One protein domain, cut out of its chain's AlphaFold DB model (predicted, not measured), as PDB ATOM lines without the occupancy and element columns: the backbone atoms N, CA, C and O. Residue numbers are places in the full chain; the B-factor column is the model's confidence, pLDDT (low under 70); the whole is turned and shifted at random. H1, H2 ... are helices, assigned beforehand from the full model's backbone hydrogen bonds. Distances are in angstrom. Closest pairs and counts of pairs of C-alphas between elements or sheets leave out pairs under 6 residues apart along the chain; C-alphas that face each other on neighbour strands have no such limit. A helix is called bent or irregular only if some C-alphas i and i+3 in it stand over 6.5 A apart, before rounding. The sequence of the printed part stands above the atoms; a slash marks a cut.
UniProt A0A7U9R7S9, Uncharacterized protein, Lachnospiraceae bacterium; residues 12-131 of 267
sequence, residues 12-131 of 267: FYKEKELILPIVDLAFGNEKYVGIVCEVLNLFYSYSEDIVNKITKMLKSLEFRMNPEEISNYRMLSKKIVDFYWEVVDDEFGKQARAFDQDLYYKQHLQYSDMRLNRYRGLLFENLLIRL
ATOM      1  N   PHE A  12       6.854  15.046  18.957       95.25
ATOM      2  CA  PHE A  12       8.290  15.239  18.727       95.25
ATOM      3  C   PHE A  12       8.612  15.632  17.276       95.25
ATOM      4  O   PHE A  12       7.968  15.197  16.318       95.25
ATOM      5  N   TYR A  13       9.644  16.463  17.112       97.12
ATOM      6  CA  TYR A  13      10.118  16.932  15.808       97.12
ATOM      7  C   TYR A  13      10.481  15.759  14.876       97.12
ATOM      8  O   TYR A  13      11.230  14.867  15.255       97.12
ATOM      9  N   LYS A  14       9.952  15.751  13.646       95.81
ATOM     10  CA  LYS A  14      10.180  14.702  12.626       95.81
ATOM     11  C   LYS A  14       9.900  13.260  13.060       95.81
ATOM     12  O   LYS A  14      10.340  12.331  12.385       95.81
ATOM     13  N   GLU A  15       9.155  13.044  14.145       94.06
ATOM     14  CA  GLU A  15       8.893  11.700  14.671       94.06
ATOM     15  C   GLU A  15       8.401  10.754  13.566       94.06
ATOM     16  O   GLU A  15       9.030   9.737  13.284       94.06
ATOM     17  N   LYS A  16       7.338  11.144  12.854       94.75
ATOM     18  CA  LYS A  16       6.742  10.332  11.784       94.75
ATOM     19  C   LYS A  16       7.687  10.095  10.605       94.75
ATOM     20  O   LYS A  16       7.715   9.002  10.052       94.75
ATOM     21  N   GLU A  17       8.455  11.109  10.225       97.00
ATOM     22  CA  GLU A  17       9.345  11.084   9.058       97.00
ATOM     23  C   GLU A  17      10.543  10.153   9.273       97.00
ATOM     24  O   GLU A  17      10.980   9.477   8.340       97.00
ATOM     25  N   LEU A  18      11.042  10.093  10.508       97.00
ATOM     26  CA  LEU A  18      12.160   9.241  10.898       97.00
ATOM     27  C   LEU A  18      11.729   7.804  11.213       97.00
ATOM     28  O   LEU A  18      12.448   6.857  10.893       97.00
ATOM     29  N   ILE A  19      10.572   7.636  11.852       97.94
ATOM     30  CA  ILE A  19      10.179   6.365  12.470       97.94
ATOM     31  C   ILE A  19       9.339   5.498  11.538       97.94
ATOM     32  O   ILE A  19       9.648   4.315  11.371       97.94
ATOM     33  N   LEU A  20       8.300   6.063  10.913       97.12
ATOM     34  CA  LEU A  20       7.349   5.272  10.124       97.12
ATOM     35  C   LEU A  20       8.017   4.495   8.980       97.12
ATOM     36  O   LEU A  20       7.711   3.315   8.841       97.12
ATOM     37  N   PRO A  21       9.010   5.039   8.242       97.75
ATOM     38  CA  PRO A  21       9.687   4.266   7.202       97.75
ATOM     39  C   PRO A  21      10.387   2.998   7.712       97.75
ATOM     40  O   PRO A  21      10.491   2.022   6.974       97.75
ATOM     41  N   ILE A  22      10.885   2.996   8.956       98.50
ATOM     42  CA  ILE A  22      11.488   1.806   9.576       98.50
ATOM     43  C   ILE A  22      10.386   0.829   9.983       98.50
ATOM     44  O   ILE A  22      10.484  -0.367   9.706       98.50
ATOM     45  N   VAL A  23       9.342   1.344  10.633       98.12
ATOM     46  CA  VAL A  23       8.215   0.556  11.141       98.12
ATOM     47  C   VAL A  23       7.472  -0.149  10.007       98.12
ATOM     48  O   VAL A  23       7.234  -1.350  10.104       98.12
ATOM     49  N   ASP A  24       7.180   0.547   8.909       96.25
ATOM     50  CA  ASP A  24       6.459  -0.006   7.759       96.25
ATOM     51  C   ASP A  24       7.248  -1.124   7.068       96.25
ATOM     52  O   ASP A  24       6.682  -2.159   6.708       96.25
ATOM     53  N   LEU A  25       8.570  -0.959   6.938       96.12
ATOM     54  CA  LEU A  25       9.442  -2.010   6.414       96.12
ATOM     55  C   LEU A  25       9.499  -3.214   7.361       96.12
ATOM     56  O   LEU A  25       9.470  -4.355   6.902       96.12
ATOM     57  N   ALA A  26       9.565  -2.983   8.676       96.81
ATOM     58  CA  ALA A  26       9.674  -4.051   9.667       96.81
ATOM     59  C   ALA A  26       8.361  -4.825   9.883       96.81
ATOM     60  O   ALA A  26       8.395  -6.039  10.080       96.81
ATOM     61  N   PHE A  27       7.209  -4.157   9.805       93.31
ATOM     62  CA  PHE A  27       5.881  -4.711  10.098       93.31
ATOM     63  C   PHE A  27       5.522  -5.972   9.290       93.31
ATOM     64  O   PHE A  27       4.700  -6.787   9.721       93.31
ATOM     65  N   GLY A  28       6.100  -6.137   8.100       87.06
ATOM     66  CA  GLY A  28       5.839  -7.285   7.233       87.06
ATOM     67  C   GLY A  28       6.594  -8.564   7.608       87.06
ATOM     68  O   GLY A  28       6.249  -9.621   7.088       87.06
ATOM     69  N   ASN A  29       7.622  -8.494   8.464       92.81
ATOM     70  CA  ASN A  29       8.576  -9.591   8.629       92.81
ATOM     71  C   ASN A  29       9.077  -9.717  10.081       92.81
ATOM     72  O   ASN A  29       9.725  -8.816  10.615       92.81
ATOM     73  N   GLU A  30       8.846 -10.884  10.696       95.69
ATOM     74  CA  GLU A  30       9.287 -11.213  12.062       95.69
ATOM     75  C   GLU A  30      10.785 -10.962  12.282       95.69
ATOM     76  O   GLU A  30      11.195 -10.405  13.304       95.69
ATOM     77  N   LYS A  31      11.613 -11.315  11.294       94.88
ATOM     78  CA  LYS A  31      13.065 -11.136  11.345       94.88
ATOM     79  C   LYS A  31      13.431  -9.658  11.421       94.88
ATOM     80  O   LYS A  31      14.342  -9.293  12.157       94.88
ATOM     81  N   TYR A  32      12.724  -8.800  10.689       96.88
ATOM     82  CA  TYR A  32      12.990  -7.362  10.680       96.88
ATOM     83  C   TYR A  32      12.572  -6.702  11.992       96.88
ATOM     84  O   TYR A  32      13.341  -5.904  12.527       96.88
ATOM     85  N   VAL A  33      11.433  -7.103  12.565       97.94
ATOM     86  CA  VAL A  33      11.047  -6.721  13.935       97.94
ATOM     87  C   VAL A  33      12.150  -7.099  14.928       97.94
ATOM     88  O   VAL A  33      12.570  -6.266  15.733       97.94
ATOM     89  N   GLY A  34      12.684  -8.321  14.824       97.56
ATOM     90  CA  GLY A  34      13.797  -8.793  15.647       97.56
ATOM     91  C   GLY A  34      15.069  -7.948  15.502       97.56
ATOM     92  O   GLY A  34      15.668  -7.578  16.512       97.56
ATOM     93  N   ILE A  35      15.449  -7.596  14.268       97.38
ATOM     94  CA  ILE A  35      16.627  -6.761  13.972       97.38
ATOM     95  C   ILE A  35      16.466  -5.355  14.548       97.38
ATOM     96  O   ILE A  35      17.383  -4.868  15.207       97.38
ATOM     97  N   VAL A  36      15.308  -4.713  14.350       98.50
ATOM     98  CA  VAL A  36      15.031  -3.385  14.921       98.50
ATOM     99  C   VAL A  36      15.168  -3.438  16.443       98.50
ATOM    100  O   VAL A  36      15.909  -2.649  17.021       98.50
ATOM    101  N   CYS A  37      14.547  -4.425  17.093       98.31
ATOM    102  CA  CYS A  37      14.650  -4.619  18.539       98.31
ATOM    103  C   CYS A  37      16.093  -4.833  19.030       98.31
ATOM    104  O   CYS A  37      16.477  -4.336  20.090       98.31
ATOM    105  N   GLU A  38      16.902  -5.580  18.276       97.25
ATOM    106  CA  GLU A  38      18.299  -5.845  18.617       97.25
ATOM    107  C   GLU A  38      19.165  -4.587  18.496       97.25
ATOM    108  O   GLU A  38      19.894  -4.260  19.435       97.25
ATOM    109  N   VAL A  39      19.035  -3.839  17.396       97.94
ATOM    110  CA  VAL A  39      19.727  -2.555  17.205       97.94
ATOM    111  C   VAL A  39      19.354  -1.585  18.325       97.94
ATOM    112  O   VAL A  39      20.238  -1.002  18.955       97.94
ATOM    113  N   LEU A  40      18.056  -1.470  18.626       98.00
ATOM    114  CA  LEU A  40      17.563  -0.614  19.698       98.00
ATOM    115  C   LEU A  40      18.171  -0.982  21.050       98.00
ATOM    116  O   LEU A  40      18.472  -0.075  21.816       98.00
ATOM    117  N   ASN A  41      18.377  -2.260  21.366       95.50
ATOM    118  CA  ASN A  41      18.995  -2.662  22.634       95.50
ATOM    119  C   ASN A  41      20.509  -2.457  22.673       95.50
ATOM    120  O   ASN A  41      21.034  -2.039  23.703       95.50
ATOM    121  N   LEU A  42      21.216  -2.766  21.586       96.00
ATOM    122  CA  LEU A  42      22.679  -2.725  21.557       96.00
ATOM    123  C   LEU A  42      23.221  -1.295  21.519       96.00
ATOM    124  O   LEU A  42      24.202  -0.989  22.193       96.00
ATOM    125  N   PHE A  43      22.578  -0.414  20.757       96.69
ATOM    126  CA  PHE A  43      23.057   0.948  20.527       96.69
ATOM    127  C   PHE A  43      22.251   1.933  21.357       96.69
ATOM    128  O   PHE A  43      21.419   2.677  20.832       96.69
ATOM    129  N   TYR A  44      22.467   1.874  22.674       93.50
ATOM    130  CA  TYR A  44      21.681   2.640  23.634       93.50
ATOM    131  C   TYR A  44      22.309   3.937  24.133       93.50
ATOM    132  O   TYR A  44      21.599   4.772  24.689       93.50
ATOM    133  N   SER A  45      23.607   4.105  23.915       93.81
ATOM    134  CA  SER A  45      24.347   5.314  24.238       93.81
ATOM    135  C   SER A  45      25.096   5.822  23.015       93.81
ATOM    136  O   SER A  45      25.570   5.057  22.169       93.81
ATOM    137  N   TYR A  46      25.185   7.138  22.932       93.31
ATOM    138  CA  TYR A  46      25.934   7.874  21.948       93.31
ATOM    139  C   TYR A  46      27.421   7.561  22.086       93.31
ATOM    140  O   TYR A  46      27.996   7.472  23.171       93.31
ATOM    141  N   SER A  47      28.042   7.393  20.931       93.88
ATOM    142  CA  SER A  47      29.484   7.369  20.746       93.88
ATOM    143  C   SER A  47      29.759   7.920  19.353       93.88
ATOM    144  O   SER A  47      28.924   7.764  18.461       93.88
ATOM    145  N   GLU A  48      30.918   8.542  19.151       92.19
ATOM    146  CA  GLU A  48      31.287   9.133  17.854       92.19
ATOM    147  C   GLU A  48      31.252   8.107  16.706       92.19
ATOM    148  O   GLU A  48      31.019   8.450  15.550       92.19
ATOM    149  N   ASP A  49      31.434   6.821  17.016       95.00
ATOM    150  CA  ASP A  49      31.423   5.721  16.058       95.00
ATOM    151  C   ASP A  49      30.112   4.912  16.039       95.00
ATOM    152  O   ASP A  49      30.059   3.866  15.385       95.00
ATOM    153  N   ILE A  50      29.044   5.367  16.709       95.88
ATOM    154  CA  ILE A  50      27.773   4.629  16.821       95.88
ATOM    155  C   ILE A  50      27.219   4.218  15.450       95.88
ATOM    156  O   ILE A  50      26.891   3.050  15.233       95.88
ATOM    157  N   VAL A  51      27.210   5.138  14.483       96.50
ATOM    158  CA  VAL A  51      26.688   4.887  13.130       96.50
ATOM    159  C   VAL A  51      27.559   3.882  12.373       96.50
ATOM    160  O   VAL A  51      27.049   2.999  11.675       96.50
ATOM    161  N   ASN A  52      28.877   3.930  12.577       96.81
ATOM    162  CA  ASN A  52      29.805   2.952  12.014       96.81
ATOM    163  C   ASN A  52      29.599   1.558  12.620       96.81
ATOM    164  O   ASN A  52      29.623   0.561  11.891       96.81
ATOM    165  N   LYS A  53      29.371   1.467  13.936       97.56
ATOM    166  CA  LYS A  53      29.088   0.198  14.621       97.56
ATOM    167  C   LYS A  53      27.773  -0.422  14.141       97.56
ATOM    168  O   LYS A  53      27.756  -1.608  13.816       97.56
ATOM    169  N   ILE A  54      26.716   0.381  14.010       97.50
ATOM    170  CA  ILE A  54      25.418  -0.054  13.468       97.50
ATOM    171  C   ILE A  54      25.584  -0.556  12.035       97.50
ATOM    172  O   ILE A  54      25.171  -1.668  11.713       97.50
ATOM    173  N   THR A  55      26.264   0.221  11.188       97.62
ATOM    174  CA  THR A  55      26.512  -0.150   9.789       97.62
ATOM    175  C   THR A  55      27.250  -1.484   9.684       97.62
ATOM    176  O   THR A  55      26.894  -2.323   8.858       97.62
ATOM    177  N   LYS A  56      28.266  -1.720  10.526       97.25
ATOM    178  CA  LYS A  56      28.997  -2.998  10.567       97.25
ATOM    179  C   LYS A  56      28.105  -4.163  10.999       97.25
ATOM    180  O   LYS A  56      28.174  -5.224  10.381       97.25
ATOM    181  N   MET A  57      27.271  -3.974  12.022       97.00
ATOM    182  CA  MET A  57      26.326  -4.997  12.477       97.00
ATOM    183  C   MET A  57      25.299  -5.338  11.391       97.00
ATOM    184  O   MET A  57      25.080  -6.510  11.107       97.00
ATOM    185  N   LEU A  58      24.698  -4.342  10.743       97.62
ATOM    186  CA  LEU A  58      23.714  -4.583   9.685       97.62
ATOM    187  C   LEU A  58      24.365  -5.254   8.465       97.62
ATOM    188  O   LEU A  58      23.876  -6.261   7.967       97.62
ATOM    189  N   LYS A  59      25.558  -4.819   8.048       96.12
ATOM    190  CA  LYS A  59      26.301  -5.514   6.981       96.12
ATOM    191  C   LYS A  59      26.575  -6.984   7.309       96.12
ATOM    192  O   LYS A  59      26.519  -7.819   6.413       96.12
ATOM    193  N   SER A  60      26.861  -7.326   8.568       94.38
ATOM    194  CA  SER A  60      27.097  -8.724   8.951       94.38
ATOM    195  C   SER A  60      25.817  -9.573   8.908       94.38
ATOM    196  O   SER A  60      25.867 -10.753   8.560       94.38
ATOM    197  N   LEU A  61      24.665  -8.967   9.208       94.00
ATOM    198  CA  LEU A  61      23.351  -9.600   9.109       94.00
ATOM    199  C   LEU A  61      22.880  -9.759   7.657       94.00
ATOM    200  O   LEU A  61      22.156 -10.714   7.376       94.00
ATOM    201  N   GLU A  62      23.321  -8.897   6.737       92.94
ATOM    202  CA  GLU A  62      23.021  -9.005   5.301       92.94
ATOM    203  C   GLU A  62      23.412 -10.374   4.730       92.94
ATOM    204  O   GLU A  62      22.640 -10.977   3.989       92.94
ATOM    205  N   PHE A  63      24.559 -10.925   5.147       89.25
ATOM    206  CA  PHE A  63      25.025 -12.252   4.717       89.25
ATOM    207  C   PHE A  63      24.104 -13.405   5.147       89.25
ATOM    208  O   PHE A  63      24.262 -14.527   4.673       89.25
ATOM    209  N   ARG A  64      23.156 -13.150   6.057       88.00
ATOM    210  CA  ARG A  64      22.147 -14.114   6.523       88.00
ATOM    211  C   ARG A  64      20.784 -13.903   5.857       88.00
ATOM    212  O   ARG A  64      19.796 -14.479   6.321       88.00
ATOM    213  N   MET A  65      20.683 -13.017   4.866       90.56
ATOM    214  CA  MET A  65      19.443 -12.739   4.140       90.56
ATOM    215  C   MET A  65      19.344 -13.602   2.891       90.56
ATOM    216  O   MET A  65      20.329 -13.803   2.182       90.56
ATOM    217  N   ASN A  66      18.134 -14.074   2.605       90.31
ATOM    218  CA  ASN A  66      17.864 -14.774   1.359       90.31
ATOM    219  C   ASN A  66      17.811 -13.766   0.192       90.31
ATOM    220  O   ASN A  66      17.475 -12.598   0.415       90.31
ATOM    221  N   PRO A  67      18.097 -14.185  -1.057       89.06
ATOM    222  CA  PRO A  67      18.109 -13.287  -2.217       89.06
ATOM    223  C   PRO A  67      16.808 -12.497  -2.417       89.06
ATOM    224  O   PRO A  67      16.851 -11.336  -2.808       89.06
ATOM    225  N   GLU A  68      15.664 -13.099  -2.095       88.44
ATOM    226  CA  GLU A  68      14.337 -12.476  -2.209       88.44
ATOM    227  C   GLU A  68      14.118 -11.344  -1.188       88.44
ATOM    228  O   GLU A  68      13.374 -10.402  -1.444       88.44
ATOM    229  N   GLU A  69      14.803 -11.394  -0.042       89.00
ATOM    230  CA  GLU A  69      14.653 -10.427   1.051       89.00
ATOM    231  C   GLU A  69      15.703  -9.307   1.002       89.00
ATOM    232  O   GLU A  69      15.563  -8.292   1.687       89.00
ATOM    233  N   ILE A  70      16.776  -9.472   0.220       92.31
ATOM    234  CA  ILE A  70      17.971  -8.623   0.328       92.31
ATOM    235  C   ILE A  70      17.696  -7.153  -0.015       92.31
ATOM    236  O   ILE A  70      18.277  -6.254   0.592       92.31
ATOM    237  N   SER A  71      16.792  -6.890  -0.962       93.75
ATOM    238  CA  SER A  71      16.444  -5.525  -1.370       93.75
ATOM    239  C   SER A  71      15.721  -4.779  -0.244       93.75
ATOM    240  O   SER A  71      16.183  -3.714   0.175       93.75
ATOM    241  N   ASN A  72      14.669  -5.382   0.319       94.62
ATOM    242  CA  ASN A  72      13.929  -4.818   1.451       94.62
ATOM    243  C   ASN A  72      14.819  -4.688   2.692       94.62
ATOM    244  O   ASN A  72      14.774  -3.673   3.387       94.62
ATOM    245  N   TYR A  73      15.696  -5.665   2.927       96.56
ATOM    246  CA  TYR A  73      16.654  -5.620   4.023       96.56
ATOM    247  C   TYR A  73      17.634  -4.444   3.905       96.56
ATOM    248  O   TYR A  73      17.893  -3.749   4.889       96.56
ATOM    249  N   ARG A  74      18.173  -4.185   2.706       96.56
ATOM    250  CA  ARG A  74      19.058  -3.035   2.458       96.56
ATOM    251  C   ARG A  74      18.330  -1.711   2.668       96.56
ATOM    252  O   ARG A  74      18.915  -0.792   3.240       96.56
ATOM    253  N   MET A  75      17.064  -1.621   2.254       97.25
ATOM    254  CA  MET A  75      16.232  -0.441   2.508       97.25
ATOM    255  C   MET A  75      16.032  -0.215   4.008       97.25
ATOM    256  O   MET A  75      16.300   0.885   4.489       97.25
ATOM    257  N   LEU A  76      15.645  -1.255   4.752       98.06
ATOM    258  CA  LEU A  76      15.485  -1.188   6.206       98.06
ATOM    259  C   LEU A  76      16.793  -0.778   6.886       98.06
ATOM    260  O   LEU A  76      16.811   0.140   7.701       98.06
ATOM    261  N   SER A  77      17.899  -1.424   6.517       98.19
ATOM    262  CA  SER A  77      19.218  -1.155   7.091       98.19
ATOM    263  C   SER A  77      19.643   0.291   6.874       98.19
ATOM    264  O   SER A  77      20.113   0.936   7.808       98.19
ATOM    265  N   LYS A  78      19.426   0.825   5.666       98.19
ATOM    266  CA  LYS A  78      19.680   2.236   5.371       98.19
ATOM    267  C   LYS A  78      18.828   3.144   6.259       98.19
ATOM    268  O   LYS A  78      19.374   4.044   6.877       98.19
ATOM    269  N   LYS A  79      17.525   2.877   6.386       98.50
ATOM    270  CA  LYS A  79      16.629   3.684   7.228       98.50
ATOM    271  C   LYS A  79      17.022   3.673   8.705       98.50
ATOM    272  O   LYS A  79      16.981   4.717   9.339       98.50
ATOM    273  N   ILE A  80      17.460   2.530   9.233       98.62
ATOM    274  CA  ILE A  80      17.987   2.434  10.601       98.62
ATOM    275  C   ILE A  80      19.258   3.282  10.760       98.62
ATOM    276  O   ILE A  80      19.389   4.009  11.741       98.62
ATOM    277  N   VAL A  81      20.192   3.203   9.809       98.31
ATOM    278  CA  VAL A  81      21.429   4.003   9.831       98.31
ATOM    279  C   VAL A  81      21.116   5.499   9.765       98.31
ATOM    280  O   VAL A  81      21.616   6.247  10.603       98.31
ATOM    281  N   ASP A  82      20.257   5.908   8.828       98.19
ATOM    282  CA  ASP A  82      19.822   7.297   8.649       98.19
ATOM    283  C   ASP A  82      19.166   7.828   9.939       98.19
ATOM    284  O   ASP A  82      19.518   8.906  10.408       98.19
ATOM    285  N   PHE A  83      18.301   7.036  10.585       98.50
ATOM    286  CA  PHE A  83      17.678   7.391  11.866       98.50
ATOM    287  C   PHE A  83      18.706   7.688  12.966       98.50
ATOM    288  O   PHE A  83      18.612   8.714  13.638       98.50
ATOM    289  N   TYR A  84      19.701   6.818  13.157       98.19
ATOM    290  CA  TYR A  84      20.718   7.035  14.190       98.19
ATOM    291  C   TYR A  84      21.635   8.212  13.857       98.19
ATOM    292  O   TYR A  84      22.041   8.927  14.769       98.19
ATOM    293  N   TRP A  85      21.955   8.406  12.576       97.19
ATOM    294  CA  TRP A  85      22.743   9.543  12.113       97.19
ATOM    295  C   TRP A  85      22.016  10.869  12.354       97.19
ATOM    296  O   TRP A  85      22.591  11.773  12.949       97.19
ATOM    297  N   GLU A  86      20.746  10.975  11.958       96.94
ATOM    298  CA  GLU A  86      19.972  12.209  12.120       96.94
ATOM    299  C   GLU A  86      19.734  12.554  13.594       96.94
ATOM    300  O   GLU A  86      19.948  13.688  13.999       96.94
ATOM    301  N   VAL A  87      19.339  11.596  14.437       96.50
ATOM    302  CA  VAL A  87      18.955  11.891  15.833       96.50
ATOM    303  C   VAL A  87      20.125  12.420  16.678       96.50
ATOM    304  O   VAL A  87      19.922  13.235  17.590       96.50
ATOM    305  N   VAL A  88      21.346  11.953  16.410       95.44
ATOM    306  CA  VAL A  88      22.546  12.352  17.169       95.44
ATOM    307  C   VAL A  88      23.214  13.611  16.618       95.44
ATOM    308  O   VAL A  88      24.061  14.177  17.310       95.44
ATOM    309  N   ASP A  89      22.799  14.076  15.440       95.38
ATOM    310  CA  ASP A  89      23.314  15.273  14.782       95.38
ATOM    311  C   ASP A  89      22.931  16.568  15.528       95.38
ATOM    312  O   ASP A  89      21.877  16.675  16.173       95.38
ATOM    313  N   ASP A  90      23.815  17.565  15.474       94.00
ATOM    314  CA  ASP A  90      23.631  18.839  16.173       94.00
ATOM    315  C   ASP A  90      22.649  19.772  15.455       94.00
ATOM    316  O   ASP A  90      21.903  20.499  16.121       94.00
ATOM    317  N   GLU A  91      22.593  19.750  14.118       96.88
ATOM    318  CA  GLU A  91      21.592  20.514  13.366       96.88
ATOM    319  C   GLU A  91      20.193  19.961  13.626       96.88
ATOM    320  O   GLU A  91      19.258  20.740  13.831       96.88
ATOM    321  N   PHE A  92      20.049  18.638  13.741       96.75
ATOM    322  CA  PHE A  92      18.801  18.036  14.207       96.75
ATOM    323  C   PHE A  92      18.389  18.573  15.587       96.75
ATOM    324  O   PHE A  92      17.241  18.974  15.784       96.75
ATOM    325  N   GLY A  93      19.329  18.657  16.537       95.81
ATOM    326  CA  GLY A  93      19.086  19.244  17.859       95.81
ATOM    327  C   GLY A  93      18.619  20.704  17.798       95.81
ATOM    328  O   GLY A  93      17.658  21.080  18.474       95.81
ATOM    329  N   LYS A  94      19.240  21.530  16.946       97.19
ATOM    330  CA  LYS A  94      18.837  22.934  16.739       97.19
ATOM    331  C   LYS A  94      17.434  23.048  16.149       97.19
ATOM    332  O   LYS A  94      16.654  23.888  16.594       97.19
ATOM    333  N   GLN A  95      17.100  22.199  15.182       97.88
ATOM    334  CA  GLN A  95      15.774  22.178  14.568       97.88
ATOM    335  C   GLN A  95      14.698  21.699  15.551       97.88
ATOM    336  O   GLN A  95      13.637  22.313  15.630       97.88
ATOM    337  N   ALA A  96      14.992  20.681  16.366       96.81
ATOM    338  CA  ALA A  96      14.089  20.224  17.422       96.81
ATOM    339  C   ALA A  96      13.795  21.335  18.446       96.81
ATOM    340  O   ALA A  96      12.650  21.505  18.856       96.81
ATOM    341  N   ARG A  97      14.805  22.141  18.809       97.62
ATOM    342  CA  ARG A  97      14.615  23.327  19.659       97.62
ATOM    343  C   ARG A  97      13.727  24.385  19.003       97.62
ATOM    344  O   ARG A  97      12.941  25.017  19.696       97.62
ATOM    345  N   ALA A  98      13.888  24.614  17.699       97.81
ATOM    346  CA  ALA A  98      13.076  25.580  16.961       97.81
ATOM    347  C   ALA A  98      11.615  25.124  16.808       97.81
ATOM    348  O   ALA A  98      10.723  25.964  16.742       97.81
ATOM    349  N   PHE A  99      11.383  23.810  16.760       97.81
ATOM    350  CA  PHE A  99      10.052  23.215  16.698       97.81
ATOM    351  C   PHE A  99       9.277  23.380  18.013       97.81
ATOM    352  O   PHE A  99       8.142  23.848  17.988       97.81
ATOM    353  N   ASP A 100       9.887  23.029  19.149       97.62
ATOM    354  CA  ASP A 100       9.291  23.206  20.477       97.62
ATOM    355  C   ASP A 100      10.391  23.397  21.531       97.62
ATOM    356  O   ASP A 100      11.055  22.451  21.971       97.62
ATOM    357  N   GLN A 101      10.604  24.652  21.928       97.56
ATOM    358  CA  GLN A 101      11.663  25.018  22.862       97.56
ATOM    359  C   GLN A 101      11.394  24.501  24.282       97.56
ATOM    360  O   GLN A 101      12.333  24.084  24.968       97.56
ATOM    361  N   ASP A 102      10.139  24.519  24.727       97.25
ATOM    362  CA  ASP A 102       9.773  24.123  26.086       97.25
ATOM    363  C   ASP A 102       9.938  22.614  26.252       97.25
ATOM    364  O   ASP A 102      10.591  22.154  27.197       97.25
ATOM    365  N   LEU A 103       9.442  21.835  25.284       96.38
ATOM    366  CA  LEU A 103       9.643  20.390  25.243       96.38
ATOM    367  C   LEU A 103      11.128  20.031  25.153       96.38
ATOM    368  O   LEU A 103      11.588  19.131  25.860       96.38
ATOM    369  N   TYR A 104      11.887  20.745  24.316       96.88
ATOM    370  CA  TYR A 104      13.321  20.531  24.135       96.88
ATOM    371  C   TYR A 104      14.085  20.608  25.459       96.88
ATOM    372  O   TYR A 104      14.857  19.698  25.776       96.88
ATOM    373  N   TYR A 105      13.838  21.642  26.267       97.12
ATOM    374  CA  TYR A 105      14.495  21.781  27.566       97.12
ATOM    375  C   TYR A 105      13.930  20.830  28.623       97.12
ATOM    376  O   TYR A 105      14.713  20.240  29.371       97.12
ATOM    377  N   LYS A 106      12.604  20.622  28.655       96.06
ATOM    378  CA  LYS A 106      11.928  19.672  29.559       96.06
ATOM    379  C   LYS A 106      12.471  18.250  29.405       96.06
ATOM    380  O   LYS A 106      12.629  17.543  30.394       96.06
ATOM    381  N   GLN A 107      12.746  17.826  28.172       95.44
ATOM    382  CA  GLN A 107      13.214  16.474  27.843       95.44
ATOM    383  C   GLN A 107      14.738  16.384  27.673       95.44
ATOM    384  O   GLN A 107      15.256  15.333  27.296       95.44
ATOM    385  N   HIS A 108      15.462  17.470  27.956       96.38
ATOM    386  CA  HIS A 108      16.916  17.568  27.835       96.38
ATOM    387  C   HIS A 108      17.465  17.214  26.440       96.38
ATOM    388  O   HIS A 108      18.555  16.649  26.312       96.38
ATOM    389  N   LEU A 109      16.732  17.562  25.379       96.50
ATOM    390  CA  LEU A 109      17.071  17.219  23.994       96.50
ATOM    391  C   LEU A 109      18.313  17.957  23.465       96.50
ATOM    392  O   LEU A 109      18.732  17.708  22.339       96.50
ATOM    393  N   GLN A 110      18.960  18.812  24.261       94.81
ATOM    394  CA  GLN A 110      20.282  19.351  23.941       94.81
ATOM    395  C   GLN A 110      21.390  18.301  23.928       94.81
ATOM    396  O   GLN A 110      22.379  18.481  23.221       94.81
ATOM    397  N   TYR A 111      21.226  17.200  24.658       95.69
ATOM    398  CA  TYR A 111      22.232  16.145  24.720       95.69
ATOM    399  C   TYR A 111      21.899  15.037  23.720       95.69
ATOM    400  O   TYR A 111      20.796  14.486  23.757       95.69
ATOM    401  N   SER A 112      22.856  14.666  22.862       95.56
ATOM    402  CA  SER A 112      22.669  13.622  21.840       95.56
ATOM    403  C   SER A 112      22.226  12.290  22.445       95.56
ATOM    404  O   SER A 112      21.377  11.618  21.876       95.56
ATOM    405  N   ASP A 113      22.710  11.952  23.643       95.88
ATOM    406  CA  ASP A 113      22.270  10.771  24.394       95.88
ATOM    407  C   ASP A 113      20.784  10.811  24.773       95.88
ATOM    408  O   ASP A 113      20.075   9.805  24.685       95.88
ATOM    409  N   MET A 114      20.288  11.977  25.186       96.81
ATOM    410  CA  MET A 114      18.887  12.150  25.573       96.81
ATOM    411  C   MET A 114      17.979  12.119  24.344       96.81
ATOM    412  O   MET A 114      16.947  11.446  24.371       96.81
ATOM    413  N   ARG A 115      18.398  12.754  23.236       96.75
ATOM    414  CA  ARG A 115      17.718  12.618  21.937       96.75
ATOM    415  C   ARG A 115      17.677  11.157  21.505       96.75
ATOM    416  O   ARG A 115      16.600  10.620  21.263       96.75
ATOM    417  N   LEU A 116      18.824  10.485  21.498       97.38
ATOM    418  CA  LEU A 116      18.937   9.091  21.091       97.38
ATOM    419  C   LEU A 116      17.996   8.183  21.887       97.38
ATOM    420  O   LEU A 116      17.239   7.412  21.302       97.38
ATOM    421  N   ASN A 117      18.007   8.284  23.217       96.50
ATOM    422  CA  ASN A 117      17.125   7.487  24.068       96.50
ATOM    423  C   ASN A 117      15.640   7.791  23.825       96.50
ATOM    424  O   ASN A 117      14.838   6.857  23.764       96.50
ATOM    425  N   ARG A 118      15.275   9.065  23.635       96.94
ATOM    426  CA  ARG A 118      13.892   9.472  23.353       96.94
ATOM    427  C   ARG A 118      13.388   8.892  22.033       96.94
ATOM    428  O   ARG A 118      12.380   8.191  22.034       96.94
ATOM    429  N   TYR A 119      14.097   9.133  20.933       98.12
ATOM    430  CA  TYR A 119      13.659   8.685  19.608       98.12
ATOM    431  C   TYR A 119      13.717   7.166  19.462       98.12
ATOM    432  O   TYR A 119      12.859   6.587  18.801       98.12
ATOM    433  N   ARG A 120      14.670   6.487  20.117       97.94
ATOM    434  CA  ARG A 120      14.662   5.019  20.195       97.94
ATOM    435  C   ARG A 120      13.391   4.506  20.867       97.94
ATOM    436  O   ARG A 120      12.811   3.531  20.393       97.94
ATOM    437  N   GLY A 121      12.970   5.147  21.962       97.75
ATOM    438  CA  GLY A 121      11.725   4.821  22.661       97.75
ATOM    439  C   GLY A 121      10.507   4.969  21.750       97.75
ATOM    440  O   GLY A 121       9.750   4.014  21.605       97.75
ATOM    441  N   LEU A 122      10.399   6.111  21.064       97.81
ATOM    442  CA  LEU A 122       9.327   6.381  20.099       97.81
ATOM    443  C   LEU A 122       9.313   5.356  18.956       97.81
ATOM    444  O   LEU A 122       8.245   4.891  18.565       97.81
ATOM    445  N   LEU A 123      10.484   4.961  18.437       98.62
ATOM    446  CA  LEU A 123      10.587   3.950  17.380       98.62
ATOM    447  C   LEU A 123      10.061   2.591  17.856       98.62
ATOM    448  O   LEU A 123       9.332   1.919  17.128       98.62
ATOM    449  N   PHE A 124      10.398   2.190  19.082       98.56
ATOM    450  CA  PHE A 124       9.893   0.941  19.646       98.56
ATOM    451  C   PHE A 124       8.377   0.965  19.872       98.56
ATOM    452  O   PHE A 124       7.693  -0.005  19.555       98.56
ATOM    453  N   GLU A 125       7.854   2.072  20.396       98.00
ATOM    454  CA  GLU A 125       6.423   2.234  20.645       98.00
ATOM    455  C   GLU A 125       5.622   2.210  19.339       98.00
ATOM    456  O   GLU A 125       4.687   1.424  19.208       98.00
ATOM    457  N   ASN A 126       6.053   2.970  18.326       98.25
ATOM    458  CA  ASN A 126       5.423   2.983  17.002       98.25
ATOM    459  C   ASN A 126       5.475   1.608  16.316       98.25
ATOM    460  O   ASN A 126       4.544   1.246  15.595       98.25
ATOM    461  N   LEU A 127       6.520   0.812  16.566       98.38
ATOM    462  CA  LEU A 127       6.572  -0.569  16.095       98.38
ATOM    463  C   LEU A 127       5.457  -1.418  16.719       98.38
ATOM    464  O   LEU A 127       4.786  -2.148  15.992       98.38
ATOM    465  N   LEU A 128       5.224  -1.310  18.034       98.00
ATOM    466  CA  LEU A 128       4.102  -2.001  18.672       98.00
ATOM    467  C   LEU A 128       2.761  -1.469  18.163       98.00
ATOM    468  O   LEU A 128       1.916  -2.275  17.784       98.00
ATOM    469  N   ILE A 129       2.581  -0.145  18.116       97.69
ATOM    470  CA  ILE A 129       1.363   0.509  17.617       97.69
ATOM    471  C   ILE A 129       0.988  -0.074  16.257       97.69
ATOM    472  O   ILE A 129      -0.120  -0.581  16.083       97.69
ATOM    473  N   ARG A 130       1.937  -0.119  15.317       97.50
ATOM    474  CA  ARG A 130       1.692  -0.657  13.979       97.50
ATOM    475  C   ARG A 130       1.290  -2.133  13.985       97.50
ATOM    476  O   ARG A 130       0.486  -2.526  13.142       97.50
ATOM    477  N   LEU A 131       1.836  -2.944  14.894       97.31
ATOM    478  CA  LEU A 131       1.494  -4.364  15.024       97.31
ATOM    479  C   LEU A 131       0.075  -4.586  15.568       97.31
ATOM    480  O   LEU A 131      -0.492  -5.644  15.311       97.31
TER     481      LEU A 131
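This is residues 12 to 131 of the 267 residues of an uncharacterized protein of Lachnospiraceae bacterium (UniProt A0A7U9R7S9). Five helices make an elongated body in two layers: H1, H4 and H3 lie in a row with H4 in the middle, and H2 and H7 cover one side of that row, H7 meeting the last residues of H4, 84 to 88, with its first residues, 112 to 119, as a V, and crossing H1 at a slant. The short helices H5 and H6 extend one end of the body, and the link of H3 to H4, residues 63 to 69, lies at the other. The printed part has 120 residues with seven named helices, H1 to H7 in order, and no named strand; the class is all helix. It is compact, with a radius of gyration of the C-alphas of 14.4 A, and spans 47 by 30 by 20 A.

H1, residues 15 to 26, and H2, residues 30 to 42, touch only at the corner by their link, where the C-alphas of Ala 26 and Tyr 32 are closest at 4.8 A. H3, residues 50 to 62, is close to H2 but not clearly touching it; their closest C-alphas, Val 39 and Ile 54, are 7.3 A apart. H3 and H4, residues 70 to 88, form a helical hairpin: they touch at a shallow tilt of 10 degrees, opposite ways, with the C-alphas of Val 51 and Trp 85 closest at 6.2 A. H4 also touches H1 at a shallow tilt of 25 degrees, opposite ways, closest at the C-alphas of Leu 18 and Phe 83, 5.9 A. H1 and H3 are apart. H5, residues 90 to 99, is close to H6, residues 101 to 106, but not clearly touching it; the C-alphas of Arg 97 and Tyr 104 are closest at 5.4 A. H7, residues 112 to 131, is the hub, touching four helices. It touches H5 only at their ends, and only just, with 3 pairs of C-alphas within 8 A, the closest being Asp 90 and Ser 112 at 7.8 A. With residues 112 to 119 alone it touches residues 84 to 88 of H4 at a steep tilt of 39 degrees, closest at the C-alphas of Val 88 and Ser 112, 4.8 A. With residues 120 to 127 alone it touches H2 at a shallow tilt of 20 degrees, opposite ways, closest at the C-alphas of Leu 40 and Arg 120, 6.4 A. It touches H1 at a steep tilt of 50 degrees, closest at the C-alphas of Val 23 and Leu 127, 5.3 A. H2, H4 and H7 form a bundle, a group of helices running roughly along one another. Every O i to N i+4 pair is within hydrogen-bond range in H2, H3, H5, H6 and H7, against 5 of 8 in H1 and 14 of 15 in H4.

H1 begins at C-alpha 15, (8.893, 11.700, 14.671), and is 16.5 A long; it is only just irregular, with C-alphas 18 and 21 at 6.7 A. H2 and H3 are each 18.5 A long. H4 measures 27.3 A from C-alpha 70, (17.971, -8.623, 0.328), to C-alpha 88. H5 and H6 are shorter, and H7 runs 28.6 A to C-alpha 131, (1.494, -4.364, 15.024).

The two C-alphas farthest apart, those of Pro 67 and Asp 102, are 47.6 A apart. The printed part has no cut and no long link. Its mean pLDDT is 96.1, and no printed residue is under 70.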